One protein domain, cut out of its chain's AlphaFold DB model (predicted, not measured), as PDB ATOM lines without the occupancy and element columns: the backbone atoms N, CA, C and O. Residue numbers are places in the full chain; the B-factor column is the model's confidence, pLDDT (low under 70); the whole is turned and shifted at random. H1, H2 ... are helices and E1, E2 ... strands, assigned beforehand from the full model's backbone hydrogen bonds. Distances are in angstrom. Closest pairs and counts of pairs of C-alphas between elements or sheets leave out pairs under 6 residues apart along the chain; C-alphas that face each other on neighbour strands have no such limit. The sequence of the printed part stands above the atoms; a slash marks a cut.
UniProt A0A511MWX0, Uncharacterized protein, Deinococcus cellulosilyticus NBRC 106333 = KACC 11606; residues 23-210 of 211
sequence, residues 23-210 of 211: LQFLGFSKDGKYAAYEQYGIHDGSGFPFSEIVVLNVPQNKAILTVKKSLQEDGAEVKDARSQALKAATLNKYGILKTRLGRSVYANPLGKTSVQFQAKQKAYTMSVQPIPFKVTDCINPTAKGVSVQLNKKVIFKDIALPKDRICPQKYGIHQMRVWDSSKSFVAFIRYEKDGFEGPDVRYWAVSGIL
ATOM      1  N   LEU A  23      62.457  98.554  67.486       98.06
ATOM      2  CA  LEU A  23      62.413  99.451  68.640       98.06
ATOM      3  C   LEU A  23      63.490 100.538  68.537       98.06
ATOM      4  O   LEU A  23      64.673 100.238  68.377       98.06
ATOM      5  N   GLN A  24      63.107 101.793  68.767       98.25
ATOM      6  CA  GLN A  24      64.042 102.895  68.964       98.25
ATOM      7  C   GLN A  24      63.719 103.692  70.230       98.25
ATOM      8  O   GLN A  24      62.639 104.253  70.383       98.25
ATOM      9  N   PHE A  25      64.701 103.828  71.123       98.62
ATOM     10  CA  PHE A  25      64.585 104.763  72.239       98.62
ATOM     11  C   PHE A  25      64.819 106.203  71.765       98.62
ATOM     12  O   PHE A  25      65.816 106.490  71.101       98.62
ATOM     13  N   LEU A  26      63.905 107.114  72.113       98.69
ATOM     14  CA  LEU A  26      63.948 108.522  71.702       98.69
ATOM     15  C   LEU A  26      64.550 109.435  72.779       98.69
ATOM     16  O   LEU A  26      64.896 110.575  72.475       98.69
ATOM     17  N   GLY A  27      64.712 108.928  74.004       98.62
ATOM     18  CA  GLY A  27      65.436 109.586  75.088       98.62
ATOM     19  C   GLY A  27      64.578 109.941  76.299       98.62
ATOM     20  O   GLY A  27      63.366 109.719  76.330       98.62
ATOM     21  N   PHE A  28      65.246 110.502  77.304       98.81
ATOM     22  CA  PHE A  28      64.676 111.034  78.537       98.81
ATOM     23  C   PHE A  28      64.523 112.563  78.478       98.81
ATOM     24  O   PHE A  28      65.231 113.262  77.742       98.81
ATOM     25  N   SER A  29      63.643 113.098  79.324       98.62
ATOM     26  CA  SER A  29      63.706 114.493  79.763       98.62
ATOM     27  C   SER A  29      64.944 114.733  80.639       98.62
ATOM     28  O   SER A  29      65.541 113.797  81.170       98.62
ATOM     29  N   LYS A  30      65.364 115.995  80.809       98.12
ATOM     30  CA  LYS A  30      66.568 116.348  81.597       98.12
ATOM     31  C   LYS A  30      66.521 115.795  83.031       98.12
ATOM     32  O   LYS A  30      67.528 115.308  83.539       98.12
ATOM     33  N   ASP A  31      65.351 115.871  83.656       97.94
ATOM     34  CA  ASP A  31      65.051 115.377  85.005       97.94
ATOM     35  C   ASP A  31      64.693 113.878  85.046       97.94
ATOM     36  O   ASP A  31      64.456 113.332  86.119       97.94
ATOM     37  N   GLY A  32      64.633 113.202  83.893       98.31
ATOM     38  CA  GLY A  32      64.231 111.803  83.780       98.31
ATOM     39  C   GLY A  32      62.763 111.520  84.118       98.31
ATOM     40  O   GLY A  32      62.406 110.351  84.270       98.31
ATOM     41  N   LYS A  33      61.910 112.546  84.259       98.56
ATOM     42  CA  LYS A  33      60.473 112.391  84.542       98.56
ATOM     43  C   LYS A  33      59.693 111.846  83.347       98.56
ATOM     44  O   LYS A  33      58.733 111.102  83.533       98.56
ATOM     45  N   TYR A  34      60.114 112.188  82.134       98.81
ATOM     46  CA  TYR A  34      59.531 111.687  80.898       98.81
ATOM     47  C   TYR A  34      60.550 110.881  80.105       98.81
ATOM     48  O   TYR A  34      61.753 111.147  80.145       98.81
ATOM     49  N   ALA A  35      60.059 109.905  79.356       98.81
ATOM     50  CA  ALA A  35      60.846 109.164  78.384       98.81
ATOM     51  C   ALA A  35      59.977 108.844  77.171       98.81
ATOM     52  O   ALA A  35      58.762 108.731  77.314       98.81
ATOM     53  N   ALA A  36      60.573 108.680  75.994       98.81
ATOM     54  CA  ALA A  36      59.827 108.214  74.831       98.81
ATOM     55  C   ALA A  36      60.562 107.129  74.066       98.81
ATOM     56  O   ALA A  36      61.793 107.079  74.029       98.81
ATOM     57  N   TYR A  37      59.779 106.277  73.424       98.81
ATOM     58  CA  TYR A  37      60.257 105.281  72.486       98.81
ATOM     59  C   TYR A  37      59.349 105.238  71.264       98.81
ATOM     60  O   TYR A  37      58.219 105.722  71.289       98.81
ATOM     61  N   GLU A  38      59.887 104.665  70.204       98.69
ATOM     62  CA  GLU A  38      59.226 104.417  68.938       98.69
ATOM     63  C   GLU A  38      59.297 102.921  68.643       98.69
ATOM     64  O   GLU A  38      60.338 102.300  68.874       98.69
ATOM     65  N   GLN A  39      58.219 102.350  68.122       97.94
ATOM     66  CA  GLN A  39      58.262 101.085  67.400       97.94
ATOM     67  C   GLN A  39      57.716 101.290  65.990       97.94
ATOM     68  O   GLN A  39      56.705 101.965  65.814       97.94
ATOM     69  N   TYR A  40      58.394 100.753  64.985       97.88
ATOM     70  CA  TYR A  40      58.043 100.979  63.583       97.88
ATOM     71  C   TYR A  40      58.369  99.758  62.731       97.88
ATOM     72  O   TYR A  40      59.188  98.926  63.121       97.88
ATOM     73  N   GLY A  41      57.751  99.653  61.563       95.94
ATOM     74  CA  GLY A  41      57.936  98.514  60.675       95.94
ATOM     75  C   GLY A  41      56.946  98.529  59.522       95.94
ATOM     76  O   GLY A  41      56.415  99.583  59.170       95.94
ATOM     77  N   ILE A  42      56.715  97.352  58.955       92.88
ATOM     78  CA  ILE A  42      55.727  97.095  57.909       92.88
ATOM     79  C   ILE A  42      54.758  96.052  58.458       92.88
ATOM     80  O   ILE A  42      55.201  95.065  59.041       92.88
ATOM     81  N   HIS A  43      53.457  96.279  58.294       88.62
ATOM     82  CA  HIS A  43      52.448  95.298  58.674       88.62
ATOM     83  C   HIS A  43      52.528  94.054  57.787       88.62
ATOM     84  O   HIS A  43      52.388  94.173  56.574       88.62
ATOM     85  N   ASP A  44      52.680  92.880  58.398       76.31
ATOM     86  CA  ASP A  44      52.787  91.584  57.701       76.31
ATOM     87  C   ASP A  44      51.581  91.304  56.787       76.31
ATOM     88  O   ASP A  44      51.746  90.972  55.623       76.31
ATOM     89  N   GLY A  45      50.353  91.584  57.242       80.00
ATOM     90  CA  GLY A  45      49.156  91.324  56.430       80.00
ATOM     91  C   GLY A  45      48.868  92.338  55.314       80.00
ATOM     92  O   GLY A  45      48.292  91.975  54.295       80.00
ATOM     93  N   SER A  46      49.201  93.620  55.502       84.50
ATOM     94  CA  SER A  46      48.803  94.683  54.561       84.50
ATOM     95  C   SER A  46      49.959  95.281  53.763       84.50
ATOM     96  O   SER A  46      49.716  96.056  52.844       84.50
ATOM     97  N   GLY A  47      51.207  95.020  54.154       88.31
ATOM     98  CA  GLY A  47      52.387  95.666  53.579       88.31
ATOM     99  C   GLY A  47      52.517  97.161  53.902       88.31
ATOM    100  O   GLY A  47      53.411  97.822  53.377       88.31
ATOM    101  N   PHE A  48      51.668  97.718  54.775       92.94
ATOM    102  CA  PHE A  48      51.663  99.157  55.049       92.94
ATOM    103  C   PHE A  48      52.716  99.547  56.093       92.94
ATOM    104  O   PHE A  48      52.795  98.906  57.151       92.94
ATOM    105  N   PRO A  49      53.502 100.615  55.855       96.44
ATOM    106  CA  PRO A  49      54.448 101.112  56.839       96.44
ATOM    107  C   PRO A  49      53.724 101.726  58.037       96.44
ATOM    108  O   PRO A  49      52.748 102.473  57.895       96.44
ATOM    109  N   PHE A  50      54.255 101.480  59.232       96.75
ATOM    110  CA  PHE A  50      53.738 102.055  60.465       96.75
ATOM    111  C   PHE A  50      54.832 102.610  61.375       96.75
ATOM    112  O   PHE A  50      55.997 102.213  61.331       96.75
ATOM    113  N   SER A  51      54.414 103.519  62.250       98.31
ATOM    114  CA  SER A  51      55.198 104.050  63.353       98.31
ATOM    115  C   SER A  51      54.295 104.348  64.542       98.31
ATOM    116  O   SER A  51      53.286 105.045  64.425       98.31
ATOM    117  N   GLU A  52      54.700 103.886  65.715       98.12
ATOM    118  CA  GLU A  52      54.069 104.187  66.989       98.12
ATOM    119  C   GLU A  52      55.081 104.835  67.926       98.12
ATOM    120  O   GLU A  52      56.124 104.255  68.213       98.12
ATOM    121  N   ILE A  53      54.764 106.026  68.433       98.75
ATOM    122  CA  ILE A  53      55.558 106.721  69.447       98.75
ATOM    123  C   ILE A  53      54.770 106.779  70.743       98.75
ATOM    124  O   ILE A  53      53.628 107.237  70.767       98.75
ATOM    125  N   VAL A  54      55.417 106.382  71.834       98.62
ATOM    126  CA  VAL A  54      54.847 106.431  73.179       98.62
ATOM    127  C   VAL A  54      55.695 107.341  74.052       98.62
ATOM    128  O   VAL A  54      56.910 107.164  74.155       98.62
ATOM    129  N   VAL A  55      55.043 108.295  74.716       98.75
ATOM    130  CA  VAL A  55      55.637 109.106  75.783       98.75
ATOM    131  C   VAL A  55      55.163 108.567  77.124       98.75
ATOM    132  O   VAL A  55      53.964 108.442  77.377       98.75
ATOM    133  N   LEU A  56      56.115 108.276  77.998       98.69
ATOM    134  CA  LEU A  56      55.910 107.760  79.340       98.69
ATOM    135  C   LEU A  56      56.102 108.876  80.360       98.69
ATOM    136  O   LEU A  56      57.059 109.644  80.280       98.69
ATOM    137  N   ASN A  57      55.237 108.904  81.366       98.69
ATOM    138  CA  ASN A  57      55.570 109.449  82.667       98.69
ATOM    139  C   ASN A  57      56.258 108.347  83.484       98.69
ATOM    140  O   ASN A  57      55.626 107.349  83.843       98.69
ATOM    141  N   VAL A  58      57.559 108.518  83.721       98.69
ATOM    142  CA  VAL A  58      58.455 107.463  84.201       98.69
ATOM    143  C   VAL A  58      58.151 107.045  85.643       98.69
ATOM    144  O   VAL A  58      57.942 105.852  85.855       98.69
ATOM    145  N   PRO A  59      58.049 107.947  86.642       98.38
ATOM    146  CA  PRO A  59      57.779 107.532  88.023       98.38
ATOM    147  C   PRO A  59      56.429 106.821  88.198       98.38
ATOM    148  O   PRO A  59      56.298 105.944  89.045       98.38
ATOM    149  N   GLN A  60      55.431 107.193  87.394       98.06
ATOM    150  CA  GLN A  60      54.069 106.660  87.438       98.06
ATOM    151  C   GLN A  60      53.898 105.399  86.585       98.06
ATOM    152  O   GLN A  60      52.809 104.827  86.588       98.06
ATOM    153  N   ASN A  61      54.924 104.989  85.832       97.69
ATOM    154  CA  ASN A  61      54.850 103.886  84.881       97.69
ATOM    155  C   ASN A  61      53.632 103.981  83.936       97.69
ATOM    156  O   ASN A  61      52.877 103.022  83.767       97.69
ATOM    157  N   LYS A  62      53.390 105.168  83.363       96.81
ATOM    158  CA  LYS A  62      52.160 105.453  82.607       96.81
ATOM    159  C   LYS A  62      52.458 106.083  81.253       96.81
ATOM    160  O   LYS A  62      53.138 107.102  81.192       96.81
ATOM    161  N   ALA A  63      51.875 105.543  80.185       96.81
ATOM    162  CA  ALA A  63      51.819 106.230  78.897       96.81
ATOM    163  C   ALA A  63      50.912 107.468  79.001       96.81
ATOM    164  O   ALA A  63      49.756 107.373  79.416       96.81
ATOM    165  N   ILE A  64      51.454 108.636  78.659       97.69
ATOM    166  CA  ILE A  64      50.741 109.924  78.664       97.69
ATOM    167  C   ILE A  64      50.440 110.439  77.258       97.69
ATOM    168  O   ILE A  64      49.645 111.362  77.106       97.69
ATOM    169  N   LEU A  65      51.076 109.854  76.246       97.81
ATOM    170  CA  LEU A  65      50.792 110.082  74.839       97.81
ATOM    171  C   LEU A  65      51.145 108.816  74.067       97.81
ATOM    172  O   LEU A  65      52.226 108.262  74.265       97.81
ATOM    173  N   THR A  66      50.259 108.420  73.163       97.69
ATOM    174  CA  THR A  66      50.513 107.387  72.161       97.69
ATOM    175  C   THR A  66      50.102 107.953  70.811       97.69
ATOM    176  O   THR A  66      48.953 108.348  70.627       97.69
ATOM    177  N   VAL A  67      51.044 108.018  69.878       98.19
ATOM    178  CA  VAL A  67      50.810 108.439  68.495       98.19
ATOM    179  C   VAL A  67      51.028 107.235  67.605       98.19
ATOM    180  O   VAL A  67      52.126 106.693  67.594       98.19
ATOM    181  N   LYS A  68      50.008 106.852  66.839       97.25
ATOM    182  CA  LYS A  68      50.083 105.780  65.844       97.25
ATOM    183  C   LYS A  68      49.889 106.363  64.452       97.25
ATOM    184  O   LYS A  68      48.955 107.134  64.230       97.25
ATOM    185  N   LYS A  69      50.774 106.003  63.531       97.69
ATOM    186  CA  LYS A  69      50.687 106.316  62.105       97.69
ATOM    187  C   LYS A  69      50.852 105.028  61.322       97.69
ATOM    188  O   LYS A  69      51.813 104.307  61.549       97.69
ATOM    189  N   SER A  70      49.908 104.758  60.434       96.31
ATOM    190  CA  SER A  70      49.944 103.678  59.453       96.31
ATOM    191  C   SER A  70      49.515 104.307  58.135       96.31
ATOM    192  O   SER A  70      48.493 105.000  58.114       96.31
ATOM    193  N   LEU A  71      50.341 104.188  57.098       96.25
ATOM    194  CA  LEU A  71      50.107 104.857  55.819       96.25
ATOM    195  C   LEU A  71      49.602 103.832  54.808       96.25
ATOM    196  O   LEU A  71      50.322 102.902  54.467       96.25
ATOM    197  N   GLN A  72      48.361 104.009  54.361       94.50
ATOM    198  CA  GLN A  72      47.678 103.112  53.419       94.50
ATOM    199  C   GLN A  72      47.703 103.695  52.003       94.50
ATOM    200  O   GLN A  72      46.692 103.731  51.309       94.50
ATOM    201  N   GLU A  73      48.847 104.254  51.628       90.69
ATOM    202  CA  GLU A  73      49.064 104.904  50.341       90.69
ATOM    203  C   GLU A  73      50.111 104.104  49.572       90.69
ATOM    204  O   GLU A  73      51.129 103.691  50.140       90.69
ATOM    205  N   ASP A  74      49.870 103.896  48.280       84.06
ATOM    206  CA  ASP A  74      50.812 103.189  47.420       84.06
ATOM    207  C   ASP A  74      52.150 103.936  47.364       84.06
ATOM    208  O   ASP A  74      52.211 105.145  47.132       84.06
ATOM    209  N   GLY A  75      53.242 103.204  47.588       88.88
ATOM    210  CA  GLY A  75      54.597 103.759  47.601       88.88
ATOM    211  C   GLY A  75      54.997 104.481  48.892       88.88
ATOM    212  O   GLY A  75      56.123 104.973  48.964       88.88
ATOM    213  N   ALA A  76      54.138 104.531  49.916       94.00
ATOM    214  CA  ALA A  76      54.523 105.072  51.216       94.00
ATOM    215  C   ALA A  76      55.658 104.254  51.848       94.00
ATOM    216  O   ALA A  76      55.648 103.021  51.839       94.00
ATOM    217  N   GLU A  77      56.620 104.937  52.469       95.69
ATOM    218  CA  GLU A  77      57.747 104.285  53.124       95.69
ATOM    219  C   GLU A  77      57.678 104.392  54.655       95.69
ATOM    220  O   GLU A  77      57.063 105.282  55.248       95.69
ATOM    221  N   VAL A  78      58.421 103.512  55.336       96.75
ATOM    222  CA  VAL A  78      58.588 103.554  56.799       96.75
ATOM    223  C   VAL A  78      59.085 104.925  57.268       96.75
ATOM    224  O   VAL A  78      58.617 105.433  58.286       96.75
ATOM    225  N   LYS A  79      59.997 105.575  56.530       97.69
ATOM    226  CA  LYS A  79      60.513 106.908  56.894       97.69
ATOM    227  C   LYS A  79      59.401 107.963  56.974       97.69
ATOM    228  O   LYS A  79      59.465 108.838  57.842       97.69
ATOM    229  N   ASP A  80      58.372 107.849  56.136       98.00
ATOM    230  CA  ASP A  80      57.263 108.798  56.071       98.00
ATOM    231  C   ASP A  80      56.347 108.621  57.282       98.00
ATOM    232  O   ASP A  80      56.054 109.593  57.985       98.00
ATOM    233  N   ALA A  81      55.992 107.372  57.608       98.31
ATOM    234  CA  ALA A  81      55.201 107.048  58.797       98.31
ATOM    235  C   ALA A  81      55.882 107.561  60.077       98.31
ATOM    236  O   ALA A  81      55.248 108.187  60.933       98.31
ATOM    237  N   ARG A  82      57.201 107.362  60.174       98.44
ATOM    238  CA  ARG A  82      58.027 107.828  61.294       98.44
ATOM    239  C   ARG A  82      58.106 109.348  61.381       98.44
ATOM    240  O   ARG A  82      57.941 109.913  62.461       98.44
ATOM    241  N   SER A  83      58.315 110.030  60.256       98.19
ATOM    242  CA  SER A  83      58.334 111.496  60.192       98.19
ATOM    243  C   SER A  83      56.998 112.093  60.659       98.19
ATOM    244  O   SER A  83      56.968 112.974  61.524       98.19
ATOM    245  N   GLN A  84      55.878 111.546  60.174       98.50
ATOM    246  CA  GLN A  84      54.541 111.971  60.589       98.50
ATOM    247  C   GLN A  84      54.274 111.702  62.076       98.50
ATOM    248  O   GLN A  84      53.687 112.550  62.758       98.50
ATOM    249  N   ALA A  85      54.715 110.554  62.601       98.62
ATOM    250  CA  ALA A  85      54.573 110.224  64.016       98.62
ATOM    251  C   ALA A  85      55.403 111.169  64.898       98.62
ATOM    252  O   ALA A  85      54.879 111.710  65.872       98.62
ATOM    253  N   LEU A  86      56.663 111.434  64.535       98.19
ATOM    254  CA  LEU A  86      57.544 112.361  65.255       98.19
ATOM    255  C   LEU A  86      56.968 113.779  65.297       98.19
ATOM    256  O   LEU A  86      56.968 114.409  66.359       98.19
ATOM    257  N   LYS A  87      56.435 114.263  64.167       98.12
ATOM    258  CA  LYS A  87      55.776 115.574  64.085       98.12
ATOM    259  C   LYS A  87      54.563 115.648  65.015       98.12
ATOM    260  O   LYS A  87      54.426 116.616  65.758       98.12
ATOM    261  N   ALA A  88      53.718 114.617  65.018       98.31
ATOM    262  CA  ALA A  88      52.519 114.565  65.853       98.31
ATOM    263  C   ALA A  88      52.818 114.349  67.351       98.31
ATOM    264  O   ALA A  88      52.066 114.823  68.198       98.31
ATOM    265  N   ALA A  89      53.918 113.673  67.699       97.94
ATOM    266  CA  ALA A  89      54.275 113.398  69.090       97.94
ATOM    267  C   ALA A  89      54.731 114.647  69.864       97.94
ATOM    268  O   ALA A  89      54.628 114.684  71.090       97.94
ATOM    269  N   THR A  90      55.217 115.689  69.179       96.00
ATOM    270  CA  THR A  90      55.642 116.966  69.790       96.00
ATOM    271  C   THR A  90      56.594 116.797  70.989       96.00
ATOM    272  O   THR A  90      56.445 117.450  72.020       96.00
ATOM    273  N   LEU A  91      57.600 115.920  70.870       97.88
ATOM    274  CA  LEU A  91      58.474 115.486  71.981       97.88
ATOM    275  C   LEU A  91      59.133 116.628  72.778       97.88
ATOM    276  O   LEU A  91      59.357 116.491  73.984       97.88
ATOM    277  N   ASN A  92      59.381 117.770  72.132       97.25
ATOM    278  CA  ASN A  92      59.920 118.975  72.769       97.25
ATOM    279  C   ASN A  92      59.039 119.481  73.924       97.25
ATOM    280  O   ASN A  92      59.578 119.970  74.914       97.25
ATOM    281  N   LYS A  93      57.712 119.286  73.858       97.75
ATOM    282  CA  LYS A  93      56.764 119.612  74.939       97.75
ATOM    283  C   LYS A  93      57.101 118.897  76.253       97.75
ATOM    284  O   LYS A  93      56.807 119.409  77.327       97.75
ATOM    285  N   TYR A  94      57.734 117.729  76.165       98.19
ATOM    286  CA  TYR A  94      58.144 116.908  77.304       98.19
ATOM    287  C   TYR A  94      59.651 117.018  77.601       98.19
ATOM    288  O   TYR A  94      60.165 116.318  78.472       98.19
ATOM    289  N   GLY A  95      60.384 117.868  76.871       98.19
ATOM    290  CA  GLY A  95      61.831 118.042  77.021       98.19
ATOM    291  C   GLY A  95      62.666 116.813  76.633       98.19
ATOM    292  O   GLY A  95      63.805 116.687  77.094       98.19
ATOM    293  N   ILE A  96      62.108 115.905  75.828       98.50
ATOM    294  CA  ILE A  96      62.752 114.656  75.405       98.50
ATOM    295  C   ILE A  96      63.719 114.933  74.257       98.50
ATOM    296  O   ILE A  96      63.343 115.564  73.274       98.50
ATOM    297  N   LEU A  97      64.953 114.432  74.368       97.62
ATOM    298  CA  LEU A  97      65.990 114.590  73.344       97.62
ATOM    299  C   LEU A  97      66.676 113.257  73.030       97.62
ATOM    300  O   LEU A  97      67.084 112.542  73.945       97.62
ATOM    301  N   LYS A  98      66.943 113.005  71.741       95.75
ATOM    302  CA  LYS A  98      67.671 111.811  71.260       95.75
ATOM    303  C   LYS A  98      69.116 111.718  71.756       95.75
ATOM    304  O   LYS A  98      69.719 110.658  71.673       95.75
ATOM    305  N   THR A  99      69.673 112.798  72.299       96.94
ATOM    306  CA  THR A  99      70.995 112.811  72.944       96.94
ATOM    307  C   THR A  99      70.948 112.381  74.414       96.94
ATOM    308  O   THR A  99      71.982 112.089  75.006       96.94
ATOM    309  N   ARG A 100      69.758 112.293  75.023       97.88
ATOM    310  CA  ARG A 100      69.549 111.893  76.426       97.88
ATOM    311  C   ARG A 100      69.083 110.443  76.512       97.88
ATOM    312  O   ARG A 100      68.023 110.154  77.051       97.88
ATOM    313  N   LEU A 101      69.858 109.512  75.960       98.12
ATOM    314  CA  LEU A 101      69.472 108.091  75.913       98.12
ATOM    315  C   LEU A 101      69.684 107.347  77.237       98.12
ATOM    316  O   LEU A 101      69.230 106.213  77.386       98.12
ATOM    317  N   GLY A 102      70.396 107.957  78.187       96.88
ATOM    318  CA  GLY A 102      70.870 107.261  79.377       96.88
ATOM    319  C   GLY A 102      71.796 106.092  79.045       96.88
ATOM    320  O   GLY A 102      72.119 105.799  77.888       96.88
ATOM    321  N   ARG A 103      72.233 105.399  80.091       97.19
ATOM    322  CA  ARG A 103      73.117 104.245  79.964       97.19
ATOM    323  C   ARG A 103      72.297 103.006  79.624       97.19
ATOM    324  O   ARG A 103      71.303 102.714  80.290       97.19
ATOM    325  N   SER A 104      72.711 102.271  78.594       97.50
ATOM    326  CA  SER A 104      72.177 100.933  78.323       97.50
ATOM    327  C   SER A 104      72.748  99.968  79.350       97.50
ATOM    328  O   SER A 104      73.962  99.799  79.417       97.50
ATOM    329  N   VAL A 105      71.887  99.367  80.168       97.81
ATOM    330  CA  VAL A 105      72.304  98.430  81.229       97.81
ATOM    331  C   VAL A 105      72.019  96.976  80.868       97.81
ATOM    332  O   VAL A 105      72.529  96.073  81.521       97.81
ATOM    333  N   TYR A 106      71.216  96.752  79.827       98.06
ATOM    334  CA  TYR A 106      70.916  95.436  79.281       98.06
ATOM    335  C   TYR A 106      70.383  95.561  77.847       98.06
ATOM    336  O   TYR A 106      69.618  96.485  77.558       98.06
ATOM    337  N   ALA A 107      70.746  94.623  76.970       97.44
ATOM    338  CA  ALA A 107      70.141  94.448  75.652       97.44
ATOM    339  C   ALA A 107      70.250  92.982  75.199       97.44
ATOM    340  O   ALA A 107      71.313  92.372  75.309       97.44
ATOM    341  N   ASN A 108      69.161  92.420  74.685       96.88
ATOM    342  CA  ASN A 108      69.117  91.114  74.044       96.88
ATOM    343  C   ASN A 108      67.966  91.089  73.021       96.88
ATOM    344  O   ASN A 108      66.808  91.222  73.426       96.88
ATOM    345  N   PRO A 109      68.246  90.879  71.721       91.50
ATOM    346  CA  PRO A 109      67.221  90.867  70.680       91.50
ATOM    347  C   PRO A 109      66.061  89.898  70.938       91.50
ATOM    348  O   PRO A 109      64.904  90.278  70.765       91.50
ATOM    349  N   LEU A 110      66.360  88.689  71.425       92.12
ATOM    350  CA  LEU A 110      65.370  87.639  71.701       92.12
ATOM    351  C   LEU A 110      64.627  87.862  73.026       92.12
ATOM    352  O   LEU A 110      63.516  87.370  73.223       92.12
ATOM    353  N   GLY A 111      65.228  88.662  73.903       95.19
ATOM    354  CA  GLY A 111      64.768  88.948  75.248       95.19
ATOM    355  C   GLY A 111      65.056  87.825  76.249       95.19
ATOM    356  O   GLY A 111      65.288  86.673  75.887       95.19
ATOM    357  N   LYS A 112      65.055  88.163  77.542       97.56
ATOM    358  CA  LYS A 112      65.147  87.185  78.645       97.56
ATOM    359  C   LYS A 112      64.079  87.437  79.700       97.56
ATOM    360  O   LYS A 112      63.681  88.574  79.933       97.56
ATOM    361  N   THR A 113      63.637  86.378  80.373       97.75
ATOM    362  CA  THR A 113      62.634  86.466  81.446       97.75
ATOM    363  C   THR A 113      63.205  86.966  82.770       97.75
ATOM    364  O   THR A 113      62.458  87.424  83.626       97.75
ATOM    365  N   SER A 114      64.524  86.911  82.951       98.12
ATOM    366  CA  SER A 114      65.217  87.431  84.127       98.12
ATOM    367  C   SER A 114      66.584  87.969  83.725       98.12
ATOM    368  O   SER A 114      67.313  87.324  82.964       98.12
ATOM    369  N   VAL A 115      66.920  89.162  84.208       97.94
ATOM    370  CA  VAL A 115      68.181  89.845  83.911       97.94
ATOM    371  C   VAL A 115      68.725  90.495  85.174       97.94
ATOM    372  O   VAL A 115      67.978  91.084  85.957       97.94
ATOM    373  N   GLN A 116      70.038  90.412  85.354       97.81
ATOM    374  CA  GLN A 116      70.754  91.174  86.368       97.81
ATOM    375  C   GLN A 116      71.437  92.367  85.709       97.81
ATOM    376  O   GLN A 116      71.954  92.254  84.597       97.81
ATOM    377  N   PHE A 117      71.434  93.512  86.383       95.94
ATOM    378  CA  PHE A 117      72.084  94.724  85.901       95.94
ATOM    379  C   PHE A 117      72.586  95.579  87.065       95.94
ATOM    380  O   PHE A 117      72.174  95.407  88.212       95.94
ATOM    381  N   GLN A 118      73.484  96.514  86.756       93.88
ATOM    382  CA  GLN A 118      74.110  97.403  87.734       93.88
ATOM    383  C   GLN A 118      73.721  98.860  87.469       93.88
ATOM    384  O   GLN A 118      73.831  99.368  86.343       93.88
ATOM    385  N   ALA A 119      73.319  99.565  88.523       92.00
ATOM    386  CA  ALA A 119      73.106 101.007  88.494       92.00
ATOM    387  C   ALA A 119      73.617 101.638  89.788       92.00
ATOM    388  O   ALA A 119      73.316 101.147  90.871       92.00
ATOM    389  N   LYS A 120      74.422 102.705  89.670       88.38
ATOM    390  CA  LYS A 120      75.096 103.359  90.809       88.38
ATOM    391  C   LYS A 120      75.725 102.362  91.797       88.38
ATOM    392  O   LYS A 120      75.482 102.446  92.993       88.38
ATOM    393  N   GLN A 121      76.500 101.403  91.278       86.75
ATOM    394  CA  GLN A 121      77.212 100.377  92.064       86.75
ATOM    395  C   GLN A 121      76.307  99.415  92.863       86.75
ATOM    396  O   GLN A 121      76.793  98.657  93.695       86.75
ATOM    397  N   LYS A 122      74.994  99.411  92.602       93.62
ATOM    398  CA  LYS A 122      74.039  98.479  93.199       93.62
ATOM    399  C   LYS A 122      73.522  97.501  92.151       93.62
ATOM    400  O   LYS A 122      73.145  97.897  91.042       93.62
ATOM    401  N   ALA A 123      73.475  96.231  92.542       96.44
ATOM    402  CA  ALA A 123      72.936  95.151  91.734       96.44
ATOM    403  C   ALA A 123      71.407  95.134  91.809       96.44
ATOM    404  O   ALA A 123      70.814  95.239  92.888       96.44
ATOM    405  N   TYR A 124      70.773  94.947  90.660       97.88
ATOM    406  CA  TYR A 124      69.335  94.781  90.531       97.88
ATOM    407  C   TYR A 124      69.032  93.549  89.683       97.88
ATOM    408  O   TYR A 124      69.786  93.201  88.776       97.88
ATOM    409  N   THR A 125      67.907  92.901  89.962       98.44
ATOM    410  CA  THR A 125      67.327  91.842  89.133       98.44
ATOM    411  C   THR A 125      65.962  92.295  88.645       98.44
ATOM    412  O   THR A 125      65.091  92.592  89.462       98.44
ATOM    413  N   MET A 126      65.768  92.343  87.330       98.56
ATOM    414  CA  MET A 126      64.457  92.539  86.715       98.56
ATOM    415  C   MET A 126      63.976  91.201  86.170       98.56
ATOM    416  O   MET A 126      64.732  90.509  85.489       98.56
ATOM    417  N   SER A 127      62.724  90.849  86.435       98.44
ATOM    418  CA  SER A 127      62.106  89.644  85.895       98.44
ATOM    419  C   SER A 127      60.716  89.916  85.338       98.44
ATOM    420  O   SER A 127      59.978  90.766  85.835       98.44
ATOM    421  N   VAL A 128      60.373  89.183  84.283       97.94
ATOM    422  CA  VAL A 128      59.046  89.143  83.676       97.94
ATOM    423  C   VAL A 128      58.506  87.725  83.766       97.94
ATOM    424  O   VAL A 128      59.173  86.763  83.386       97.94
ATOM    425  N   GLN A 129      57.291  87.594  84.285       96.19
ATOM    426  CA  GLN A 129      56.580  86.330  84.391       96.19
ATOM    427  C   GLN A 129      55.261  86.422  83.617       96.19
ATOM    428  O   GLN A 129      54.417  87.256  83.964       96.19
ATOM    429  N   PRO A 130      55.055  85.585  82.584       93.75
ATOM    430  CA  PRO A 130      53.759  85.465  81.931       93.75
ATOM    431  C   PRO A 130      52.694  84.993  82.928       93.75
ATOM    432  O   PRO A 130      52.929  84.067  83.703       93.75
ATOM    433  N   ILE A 131      51.515  85.607  82.891       93.12
ATOM    434  CA  ILE A 131      50.357  85.227  83.712       93.12
ATOM    435  C   ILE A 131      49.184  84.853  82.801       93.12
ATOM    436  O   ILE A 131      48.986  85.512  81.785       93.12
ATOM    437  N   PRO A 132      48.416  83.790  83.091       89.88
ATOM    438  CA  PRO A 132      47.338  83.357  82.205       89.88
ATOM    439  C   PRO A 132      46.189  84.374  82.169       89.88
ATOM    440  O   PRO A 132      45.764  84.867  83.211       89.88
ATOM    441  N   PHE A 133      45.668  84.642  80.972       85.25
ATOM    442  CA  PHE A 133      44.452  85.414  80.725       85.25
ATOM    443  C   PHE A 133      43.510  84.621  79.816       85.25
ATOM    444  O   PHE A 133      43.951  83.928  78.896       85.25
ATOM    445  N   LYS A 134      42.206  84.735  80.074       77.31
ATOM    446  CA  LYS A 134      41.168  84.217  79.178       77.31
ATOM    447  C   LYS A 134      40.770  85.320  78.206       77.31
ATOM    448  O   LYS A 134      40.493  86.437  78.635       77.31
ATOM    449  N   VAL A 135      40.759  84.992  76.924       74.88
ATOM    450  CA  VAL A 135      40.412  85.890  75.819       74.88
ATOM    451  C   VAL A 135      39.569  85.105  74.825       74.88
ATOM    452  O   VAL A 135      39.866  83.944  74.555       74.88
ATOM    453  N   THR A 136      38.499  85.718  74.329       68.31
ATOM    454  CA  THR A 136      37.566  85.095  73.376       68.31
ATOM    455  C   THR A 136      37.951  85.345  71.924       68.31
ATOM    456  O   THR A 136      37.616  84.542  71.065       68.31
ATOM    457  N   ASP A 137      38.695  86.419  71.662       75.06
ATOM    458  CA  ASP A 137      38.879  86.962  70.309       75.06
ATOM    459  C   ASP A 137      40.193  86.501  69.653       75.06
ATOM    460  O   ASP A 137      40.648  87.076  68.667       75.06
ATOM    461  N   CYS A 138      40.844  85.490  70.230       73.56
ATOM    462  CA  CYS A 138      42.134  84.982  69.779       73.56
ATOM    463  C   CYS A 138      41.981  83.667  69.021       73.56
ATOM    464  O   CYS A 138      41.191  82.816  69.427       73.56
ATOM    465  N   ILE A 139      42.791  83.480  67.969       68.88
ATOM    466  CA  ILE A 139      42.845  82.231  67.186       68.88
ATOM    467  C   ILE A 139      43.110  81.046  68.122       68.88
ATOM    468  O   ILE A 139      42.438  80.020  68.048       68.88
ATOM    469  N   ASN A 140      44.042  81.227  69.063       68.62
ATOM    470  CA  ASN A 140      44.197  80.351  70.215       68.62
ATOM    471  C   ASN A 140      43.432  80.936  71.414       68.62
ATOM    472  O   ASN A 140      43.721  82.070  71.798       68.62
ATOM    473  N   PRO A 141      42.543  80.185  72.096       67.06
ATOM    474  CA  PRO A 141      41.689  80.697  73.182       67.06
ATOM    475  C   PRO A 141      42.447  80.983  74.495       67.06
ATOM    476  O   PRO A 141      41.884  80.975  75.593       67.06
ATOM    477  N   THR A 142      43.756  81.214  74.416       77.38
ATOM    478  CA  THR A 142      44.616  81.535  75.547       77.38
ATOM    479  C   THR A 142      45.494  82.726  75.205       77.38
ATOM    480  O   THR A 142      46.147  82.736  74.166       77.38
ATOM    481  N   ALA A 143      45.586  83.678  76.127       87.31
ATOM    482  CA  ALA A 143      46.604  84.719  76.101       87.31
ATOM    483  C   ALA A 143      47.370  84.734  77.419       87.31
ATOM    484  O   ALA A 143      46.954  84.175  78.442       87.31
ATOM    485  N   LYS A 144      48.517  85.398  77.396       90.44
ATOM    486  CA  LYS A 144      49.334  85.661  78.569       90.44
ATOM    487  C   LYS A 144      49.372  87.164  78.820       90.44
ATOM    488  O   LYS A 144      49.802  87.930  77.970       90.44
ATOM    489  N   GLY A 145      48.973  87.609  80.001       92.25
ATOM    490  CA  GLY A 145      49.417  88.898  80.531       92.25
ATOM    491  C   GLY A 145      50.837  88.787  81.072       92.25
ATOM    492  O   GLY A 145      51.486  87.745  80.953       92.25
ATOM    493  N   VAL A 146      51.308  89.839  81.730       95.00
ATOM    494  CA  VAL A 146      52.635  89.864  82.343       95.00
ATOM    495  C   VAL A 146      52.612  90.460  83.750       95.00
ATOM    496  O   VAL A 146      51.928  91.441  84.041       95.00
ATOM    497  N   SER A 147      53.399  89.857  84.636       97.00
ATOM    498  CA  SER A 147      53.865  90.453  85.885       97.00
ATOM    499  C   SER A 147      55.337  90.817  85.726       97.00
ATOM    500  O   SER A 147      56.121  90.006  85.238       97.00
ATOM    501  N   VAL A 148      55.721  92.018  86.148       98.19
ATOM    502  CA  VAL A 148      57.107  92.494  86.134       98.19
ATOM    503  C   VAL A 148      57.550  92.781  87.557       98.19
ATOM    504  O   VAL A 148      56.848  93.449  88.323       98.19
ATOM    505  N   GLN A 149      58.725  92.276  87.912       98.38
ATOM    506  CA  GLN A 149      59.305  92.412  89.239       98.38
ATOM    507  C   GLN A 149      60.694  93.044  89.172       98.38
ATOM    508  O   GLN A 149      61.508  92.684  88.328       98.38
ATOM    509  N   LEU A 150      60.983  93.927  90.125       98.19
ATOM    510  CA  LEU A 150      62.316  94.452  90.400       98.19
ATOM    511  C   LEU A 150      62.744  93.978  91.789       98.19
ATOM    512  O   LEU A 150      62.065  94.256  92.775       98.19
ATOM    513  N   ASN A 151      63.856  93.252  91.882       97.19
ATOM    514  CA  ASN A 151      64.337  92.623  93.117       97.19
ATOM    515  C   ASN A 151      63.224  91.844  93.842       97.19
ATOM    516  O   ASN A 151      63.018  92.014  95.040       97.19
ATOM    517  N   LYS A 152      62.479  91.013  93.096       96.50
ATOM    518  CA  LYS A 152      61.316  90.225  93.562       96.50
ATOM    519  C   LYS A 152      60.079  91.042  93.973       96.50
ATOM    520  O   LYS A 152      59.022  90.457  94.190       96.50
ATOM    521  N   LYS A 153      60.152  92.375  94.030       97.56
ATOM    522  CA  LYS A 153      58.984  93.240  94.254       97.56
ATOM    523  C   LYS A 153      58.231  93.437  92.943       97.56
ATOM    524  O   LYS A 153      58.818  93.909  91.975       97.56
ATOM    525  N   VAL A 154      56.936  93.125  92.915       97.81
ATOM    526  CA  VAL A 154      56.069  93.415  91.760       97.81
ATOM    527  C   VAL A 154      55.979  94.929  91.563       97.81
ATOM    528  O   VAL A 154      55.584  95.653  92.475       97.81
ATOM    529  N   ILE A 155      56.363  95.395  90.375       97.25
ATOM    530  CA  ILE A 155      56.304  96.810  89.969       97.25
ATOM    531  C   ILE A 155      55.259  97.061  88.879       97.25
ATOM    532  O   ILE A 155      54.852  98.199  88.656       97.25
ATOM    533  N   PHE A 156      54.811  96.004  88.203       96.88
ATOM    534  CA  PHE A 156      53.708  96.043  87.257       96.88
ATOM    535  C   PHE A 156      53.048  94.669  87.194       96.88
ATOM    536  O   PHE A 156      53.733  93.648  87.254       96.88
ATOM    537  N   LYS A 157      51.730  94.637  87.032       95.94
ATOM    538  CA  LYS A 157      50.980  93.413  86.773       95.94
ATOM    539  C   LYS A 157      49.760  93.754  85.935       95.94
ATOM    540  O   LYS A 157      49.003  94.648  86.314       95.94
ATOM    541  N   ASP A 158      49.556  93.033  84.839       93.00
ATOM    542  CA  ASP A 158      48.301  93.137  84.102       93.00
ATOM    543  C   ASP A 158      47.147  92.664  84.998       93.00
ATOM    544  O   ASP A 158      47.161  91.555  85.537       93.00
ATOM    545  N   ILE A 159      46.141  93.524  85.143       90.25
ATOM    546  CA  ILE A 159      44.821  93.181  85.698       90.25
ATOM    547  C   ILE A 159      43.786  92.974  84.586       90.25
ATOM    548  O   ILE A 159      42.805  92.262  84.767       90.25
ATOM    549  N   ALA A 160      44.046  93.565  83.421       87.56
ATOM    550  CA  ALA A 160      43.335  93.403  82.164       87.56
ATOM    551  C   ALA A 160      44.363  93.534  81.034       87.56
ATOM    552  O   ALA A 160      45.338  94.279  81.176       87.56
ATOM    553  N   LEU A 161      44.156  92.832  79.919       84.06
ATOM    554  CA  LEU A 161      44.996  93.010  78.738       84.06
ATOM    555  C   LEU A 161      44.614  94.319  78.028       84.06
ATOM    556  O   LEU A 161      43.431  94.534  77.750       84.06
ATOM    557  N   PRO A 162      45.577  95.210  77.726       80.06
ATOM    558  CA  PRO A 162      45.306  96.382  76.902       80.06
ATOM    559  C   PRO A 162      44.776  95.975  75.525       80.06
ATOM    560  O   PRO A 162      45.268  95.008  74.949       80.06
ATOM    561  N   LYS A 163      43.853  96.763  74.953       77.19
ATOM    562  CA  LYS A 163      43.282  96.507  73.615       77.19
ATOM    563  C   LYS A 163      44.337  96.347  72.520       77.19
ATOM    564  O   LYS A 163      44.127  95.594  71.588       77.19
ATOM    565  N   ASP A 164      45.470  97.031  72.647       77.31
ATOM    566  CA  ASP A 164      46.570  96.979  71.677       77.31
ATOM    567  C   ASP A 164      47.466  95.743  71.832       77.31
ATOM    568  O   ASP A 164      48.254  95.407  70.946       77.31
ATOM    569  N   ARG A 165      47.365  95.052  72.972       83.81
ATOM    570  CA  ARG A 165      48.084  93.813  73.259       83.81
ATOM    571  C   ARG A 165      47.132  92.641  73.034       83.81
ATOM    572  O   ARG A 165      46.747  91.947  73.972       83.81
ATOM    573  N   ILE A 166      46.735  92.476  71.774       78.19
ATOM    574  CA  ILE A 166      45.852  91.401  71.310       78.19
ATOM    575  C   ILE A 166      46.646  90.091  71.298       78.19
ATOM    576  O   ILE A 166      47.740  90.048  70.745       78.19
ATOM    577  N   CYS A 167      46.118  89.052  71.945       84.94
ATOM    578  CA  CYS A 167      46.647  87.679  71.940       84.94
ATOM    579  C   CYS A 167      48.160  87.498  72.224       84.94
ATOM    580  O   CYS A 167      48.818  86.722  71.532       84.94
ATOM    581  N   PRO A 168      48.755  88.177  73.224       90.12
ATOM    582  CA  PRO A 168      50.161  87.989  73.574       90.12
ATOM    583  C   PRO A 168      50.433  86.577  74.108       90.12
ATOM    584  O   PRO A 168      49.723  86.091  74.987       90.12
ATOM    585  N   GLN A 169      51.512  85.956  73.637       89.38
ATOM    586  CA  GLN A 169      51.892  84.582  73.981       89.38
ATOM    587  C   GLN A 169      53.201  84.497  74.766       89.38
ATOM    588  O   GLN A 169      53.307  83.728  75.723       89.38
ATOM    589  N   LYS A 170      54.205  85.296  74.395       92.31
ATOM    590  CA  LYS A 170      55.530  85.280  75.036       92.31
ATOM    591  C   LYS A 170      55.966  86.679  75.424       92.31
ATOM    592  O   LYS A 170      55.598  87.638  74.760       92.31
ATOM    593  N   TYR A 171      56.782  86.769  76.472       95.62
ATOM    594  CA  TYR A 171      57.371  88.017  76.954       95.62
ATOM    595  C   TYR A 171      58.859  87.842  77.241       95.62
ATOM    596  O   TYR A 171      59.290  86.792  77.718       95.62
ATOM    597  N   GLY A 172      59.628  88.907  77.034       97.44
ATOM    598  CA  GLY A 172      61.031  88.975  77.420       97.44
ATOM    599  C   GLY A 172      61.499  90.414  77.575       97.44
ATOM    600  O   GLY A 172      61.053  91.315  76.872       97.44
ATOM    601  N   ILE A 173      62.425  90.644  78.497       98.50
ATOM    602  CA  ILE A 173      63.118  91.924  78.630       98.50
ATOM    603  C   ILE A 173      64.071  92.026  77.444       98.50
ATOM    604  O   ILE A 173      64.981  91.212  77.340       98.50
ATOM    605  N   HIS A 174      63.844  92.984  76.549       98.38
ATOM    606  CA  HIS A 174      64.639  93.189  75.338       98.38
ATOM    607  C   HIS A 174      65.763  94.195  75.559       98.38
ATOM    608  O   HIS A 174      66.895  93.972  75.149       98.38
ATOM    609  N   GLN A 175      65.475  95.305  76.235       98.25
ATOM    610  CA  GLN A 175      66.464  96.347  76.500       98.25
ATOM    611  C   GLN A 175      66.115  97.095  77.783       98.25
ATOM    612  O   GLN A 175      64.944  97.263  78.107       98.25
ATOM    613  N   MET A 176      67.125  97.579  78.506       98.19
ATOM    614  CA  MET A 176      66.936  98.456  79.660       98.19
ATOM    615  C   MET A 176      67.868  99.663  79.599       98.19
ATOM    616  O   MET A 176      69.064  99.538  79.314       98.19
ATOM    617  N   ARG A 177      67.316 100.835  79.905       98.44
ATOM    618  CA  ARG A 177      68.012 102.124  79.959       98.44
ATOM    619  C   ARG A 177      67.855 102.732  81.347       98.44
ATOM    620  O   ARG A 177      66.766 102.676  81.916       98.44
ATOM    621  N   VAL A 178      68.919 103.341  81.867       98.31
ATOM    622  CA  VAL A 178      68.913 104.066  83.146       98.31
ATOM    623  C   VAL A 178      69.422 105.490  82.937       98.31
ATOM    624  O   VAL A 178      70.482 105.706  82.347       98.31
ATOM    625  N   TRP A 179      68.666 106.467  83.431       97.44
ATOM    626  CA  TRP A 179      69.085 107.855  83.566       97.44
ATOM    627  C   TRP A 179      69.684 108.047  84.957       97.44
ATOM    628  O   TRP A 179      68.975 108.184  85.957       97.44
ATOM    629  N   ASP A 180      71.014 107.993  85.036       91.88
ATOM    630  CA  ASP A 180      71.711 107.909  86.318       91.88
ATOM    631  C   ASP A 180      71.470 109.153  87.204       91.88
ATOM    632  O   ASP A 180      71.423 109.014  88.425       91.88
ATOM    633  N   SER A 181      71.234 110.353  86.657       91.56
ATOM    634  CA  SER A 181      71.022 111.550  87.495       91.56
ATOM    635  C   SER A 181      69.775 111.438  88.385       91.56
ATOM    636  O   SER A 181      69.863 111.714  89.580       91.56
ATOM    637  N   SER A 182      68.657 110.935  87.851       94.81
ATOM    638  CA  SER A 182      67.382 110.788  88.572       94.81
ATOM    639  C   SER A 182      67.092 109.366  89.056       94.81
ATOM    640  O   SER A 182      66.077 109.142  89.709       94.81
ATOM    641  N   LYS A 183      67.950 108.389  88.722       96.44
ATOM    642  CA  LYS A 183      67.687 106.943  88.877       96.44
ATOM    643  C   LYS A 183      66.463 106.443  88.089       96.44
ATOM    644  O   LYS A 183      65.976 105.341  88.353       96.44
ATOM    645  N   SER A 184      65.964 107.227  87.134       98.31
ATOM    646  CA  SER A 184      64.871 106.814  86.255       98.31
ATOM    647  C   SER A 184      65.311 105.647  85.381       98.31
ATOM    648  O   SER A 184      66.423 105.650  84.856       98.31
ATOM    649  N   PHE A 185      64.443 104.662  85.182       98.56
ATOM    650  CA  PHE A 185      64.695 103.558  84.263       98.56
ATOM    651  C   PHE A 185      63.529 103.352  83.300       98.56
ATOM    652  O   PHE A 185      62.378 103.667  83.605       98.56
ATOM    653  N   VAL A 186      63.848 102.775  82.143       98.75
ATOM    654  CA  VAL A 186      62.880 102.226  81.190       98.75
ATOM    655  C   VAL A 186      63.358 100.837  80.778       98.75
ATOM    656  O   VAL A 186      64.499 100.670  80.345       98.75
ATOM    657  N   ALA A 187      62.493  99.843  80.936       98.56
ATOM    658  CA  ALA A 187      62.678  98.468  80.511       98.56
ATOM    659  C   ALA A 187      61.701  98.163  79.373       98.56
ATOM    660  O   ALA A 187      60.487  98.183  79.568       98.56
ATOM    661  N   PHE A 188      62.234  97.874  78.193       98.56
ATOM    662  CA  PHE A 188      61.462  97.475  77.028       98.56
ATOM    663  C   PHE A 188      61.209  95.978  77.080       98.56
ATOM    664  O   PHE A 188      62.139  95.169  77.035       98.56
ATOM    665  N   ILE A 189      59.939  95.624  77.193       97.56
ATOM    666  CA  ILE A 189      59.433  94.268  77.180       97.56
ATOM    667  C   ILE A 189      58.983  93.960  75.754       97.56
ATOM    668  O   ILE A 189      58.037  94.558  75.239       97.56
ATOM    669  N   ARG A 190      59.683  93.023  75.119       96.00
ATOM    670  CA  ARG A 190      59.270  92.388  73.871       96.00
ATOM    671  C   ARG A 190      58.143  91.416  74.183       96.00
ATOM    672  O   ARG A 190      58.244  90.670  75.159       96.00
ATOM    673  N   TYR A 191      57.120  91.394  73.344       94.19
ATOM    674  CA  TYR A 191      56.128  90.331  73.349       94.19
ATOM    675  C   TYR A 191      55.841  89.827  71.939       94.19
ATOM    676  O   TYR A 191      55.952  90.574  70.967       94.19
ATOM    677  N   GLU A 192      55.511  88.543  71.858       92.19
ATOM    678  CA  GLU A 192      55.063  87.879  70.633       92.19
ATOM    679  C   GLU A 192      53.545  87.740  70.697       92.19
ATOM    680  O   GLU A 192      53.021  87.323  71.736       92.19
ATOM    681  N   LYS A 193      52.848  88.090  69.620       86.56
ATOM    682  CA  LYS A 193      51.409  87.861  69.451       86.56
ATOM    683  C   LYS A 193      51.150  87.124  68.142       86.56
ATOM    684  O   LYS A 193      52.032  87.064  67.291       86.56
ATOM    685  N   ASP A 194      49.940  86.613  67.976       81.69
ATOM    686  CA  ASP A 194      49.532  86.001  66.714       81.69
ATOM    687  C   ASP A 194      49.624  87.038  65.566       81.69
ATOM    688  O   ASP A 194      49.254  88.215  65.726       81.69
ATOM    689  N   GLY A 195      50.177  86.598  64.438       79.62
ATOM    690  CA  GLY A 195      50.316  87.339  63.181       79.62
ATOM    691  C   GLY A 195      49.871  86.469  62.004       79.62
ATOM    692  O   GLY A 195      49.440  85.332  62.213       79.62
ATOM    693  N   PHE A 196      49.908  87.014  60.787       77.38
ATOM    694  CA  PHE A 196      49.365  86.331  59.609       77.38
ATOM    695  C   PHE A 196      50.309  85.222  59.125       77.38
ATOM    696  O   PHE A 196      49.875  84.080  58.973       77.38
ATOM    697  N   GLU A 197      51.605  85.523  58.984       76.56
ATOM    698  CA  GLU A 197      52.623  84.586  58.475       76.56
ATOM    699  C   GLU A 197      53.581  84.063  59.559       76.56
ATOM    700  O   GLU A 197      54.477  83.253  59.318       76.56
ATOM    701  N   GLY A 198      53.376  84.497  60.800       82.19
ATOM    702  CA  GLY A 198      54.126  84.064  61.970       82.19
ATOM    703  C   GLY A 198      53.858  84.973  63.169       82.19
ATOM    704  O   GLY A 198      52.991  85.839  63.104       82.19
ATOM    705  N   PRO A 199      54.567  84.792  64.297       85.69
ATOM    706  CA  PRO A 199      54.351  85.629  65.468       85.69
ATOM    707  C   PRO A 199      54.847  87.065  65.250       85.69
ATOM    708  O   PRO A 199      56.047  87.298  65.096       85.69
ATOM    709  N   ASP A 200      53.938  88.031  65.340       89.25
ATOM    710  CA  ASP A 200      54.272  89.452  65.370       89.25
ATOM    711  C   ASP A 200      55.058  89.782  66.640       89.25
ATOM    712  O   ASP A 200      54.662  89.429  67.757       89.25
ATOM    713  N   VAL A 201      56.117  90.571  66.495       92.88
ATOM    714  CA  VAL A 201      56.904  91.092  67.610       92.88
ATOM    715  C   VAL A 201      56.580  92.559  67.833       92.88
ATOM    716  O   VAL A 201      56.722  93.403  66.940       92.88
ATOM    717  N   ARG A 202      56.198  92.884  69.065       94.62
ATOM    718  CA  ARG A 202      55.918  94.251  69.513       94.62
ATOM    719  C   ARG A 202      56.627  94.551  70.821       94.62
ATOM    720  O   ARG A 202      57.081  93.650  71.534       94.62
ATOM    721  N   TYR A 203      56.702  95.836  71.142       96.25
ATOM    722  CA  TYR A 203      57.346  96.321  72.350       96.25
ATOM    723  C   TYR A 203      56.391  97.139  73.200       96.25
ATOM    724  O   TYR A 203      55.599  97.953  72.730       96.25
ATOM    725  N   TRP A 204      56.526  96.951  74.500       94.12
ATOM    726  CA  TRP A 204      55.907  97.771  75.524       94.12
ATOM    727  C   TRP A 204      56.964  98.112  76.577       94.12
ATOM    728  O   TRP A 204      57.995  97.450  76.660       94.12
ATOM    729  N   ALA A 205      56.753  99.156  77.370       97.38
ATOM    730  CA  ALA A 205      57.735  99.621  78.338       97.38
ATOM    731  C   ALA A 205      57.195  99.604  79.772       97.38
ATOM    732  O   ALA A 205      56.101 100.099  80.039       97.38
ATOM    733  N   VAL A 206      58.021  99.112  80.696       97.88
ATOM    734  CA  VAL A 206      57.898  99.354  82.138       97.88
ATOM    735  C   VAL A 206      58.915 100.402  82.536       97.88
ATOM    736  O   VAL A 206      60.077 100.334  82.147       97.88
ATOM    737  N   SER A 207      58.502 101.369  83.336       98.62
ATOM    738  CA  SER A 207      59.354 102.465  83.776       98.62
ATOM    739  C   SER A 207      59.152 102.762  85.257       98.62
ATOM    740  O   SER A 207      58.184 102.306  85.865       98.62
ATOM    741  N   GLY A 208      60.110 103.457  85.861       98.25
ATOM    742  CA  GLY A 208      60.059 103.803  87.276       98.25
ATOM    743  C   GLY A 208      61.339 104.465  87.763       98.25
ATOM    744  O   GLY A 208      62.221 104.811  86.977       98.25
ATOM    745  N   ILE A 209      61.446 104.609  89.083       98.00
ATOM    746  CA  ILE A 209      62.653 105.075  89.774       98.00
ATOM    747  C   ILE A 209      63.278 103.889  90.511       98.00
ATOM    748  O   ILE A 209      62.579 103.162  91.220       98.00
ATOM    749  N   LEU A 210      64.585 103.673  90.340       97.00
ATOM    750  CA  LEU A 210      65.294 102.636  91.093       97.00
ATOM    751  C   LEU A 210      65.393 103.022  92.584       97.00
ATOM    752  O   LEU A 210      65.723 104.177  92.876       97.00
TER     753      LEU A 210
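Overview. This is residues 23 to 210 of the 211 residues of an uncharacterized protein of Deinococcus cellulosilyticus NBRC 106333 = KACC 11606 (UniProt A0A511MWX0). Three twisted four-stranded sheets are stacked face to face: the sheet E5 E10 E11 E12 lies in the middle, the sheet E1 E2 E3 E4 covers one side of it, and the sheet E6 E7 E8 E9 covers the other. H1 packs on the face of E1 E2 E3 E4 that is turned away from the middle sheet, and the short H2 follows it at the same end of the stack. The printed part has 188 residues, with named elements in the order E1 E2 E3 E4 H1 H2 E5 E6 E7 E8 E9 E10 E11 E12; it is mostly strand, and each sheet, in the order given, is antiparallel throughout. The whole is compact, with a radius of gyration of the C-alphas of 16.6 A and spans of 50 by 39 by 25 A.

Along the chain. E1 is residues 23 to 28, 15.4 A long, and its C-alpha 23 stands at (62.413, 99.451, 68.640). E2 is residues 34 to 42, 27.5 A, E3 residues 49 to 57, 27.2 A, and E4 residues 62 to 70, 23.3 A. H1 is residues 78 to 89, 16.3 A, and H2 is residues 91 to 94. E5 is residues 103 to 112, beginning at C-alpha 103 (73.117, 104.245, 79.964), and bends by 101 degrees at residue 109. E6 is residues 114 to 119, E7 residues 122 to 134, 38.5 A, E8 residues 142 to 150, 26.5 A, and E9 residues 153 to 157. E10 is residues 168 to 179, 29.2 A, E11 residues 184 to 193, 28.7 A, and E12 residues 200 to 209, 30.2 A, ending at C-alpha 209 (62.653, 105.075, 89.774).

Arrangement. E1 E2 E3 E4 is a meander, each strand the antiparallel neighbour of the one before; E6 E7 E8 E9 and E10 E11 E12 are meanders too. In the first sheet, N 24 and O 38 are 2.8 A apart between E1 and E2, N 39 and O 52 2.8 A between E2 and E3, and N 53 and O 67 2.8 A between E3 and E4. H1 is on this sheet at a height of 7.5 A, two layers with the helix on one face. It lies over E3 and E4, closest at the C-alphas of Pro 49 and Val 78, 4.8 A apart, and only just runs along the strands, at 28 degrees to E3 on the local plane. H2 only grazes the sheet with residues 91 to 94. Every O i to N i+4 pair of H1 is within hydrogen-bond range; H2 is too short for such a pair. The sheets form a stack, face to face in turn. E1 E2 E3 E4 and E5 E10 E11 E12 face each other at 10.5 A centre to centre, their strands at 35 degrees; the closest C-alphas of E2 and E12 are those of Gln 39 and Tyr 203, 6.9 A apart. Within E5 E10 E11 E12, N 108 and O 174 are 2.8 A apart between E5 and E10, N 174 and O 188 2.8 A between E10 and E11, and N 187 and O 206 2.7 A between E11 and E12. This sheet and E6 E7 E8 E9 face each other at 9.6 A, their strands at 24 degrees; the closest C-alphas of E8 and E10, those of Lys 144 and Gln 169, are 5.4 A apart. In E6 E7 E8 E9, N 117 and O 124 are 2.9 A apart, N 129 and O 147 2.8 A, and N 148 and O 156 2.8 A. E4 and E7 are apart.

Size, cuts and confidence. The C-alphas farthest apart, those of Asp 74 and Gln 121, are 51.9 A from each other. The printed part has no cut and no long link. The mean pLDDT of the printed part is 93.7; residue 136 and residues 139 to 141, between E7 and E8, are under 70.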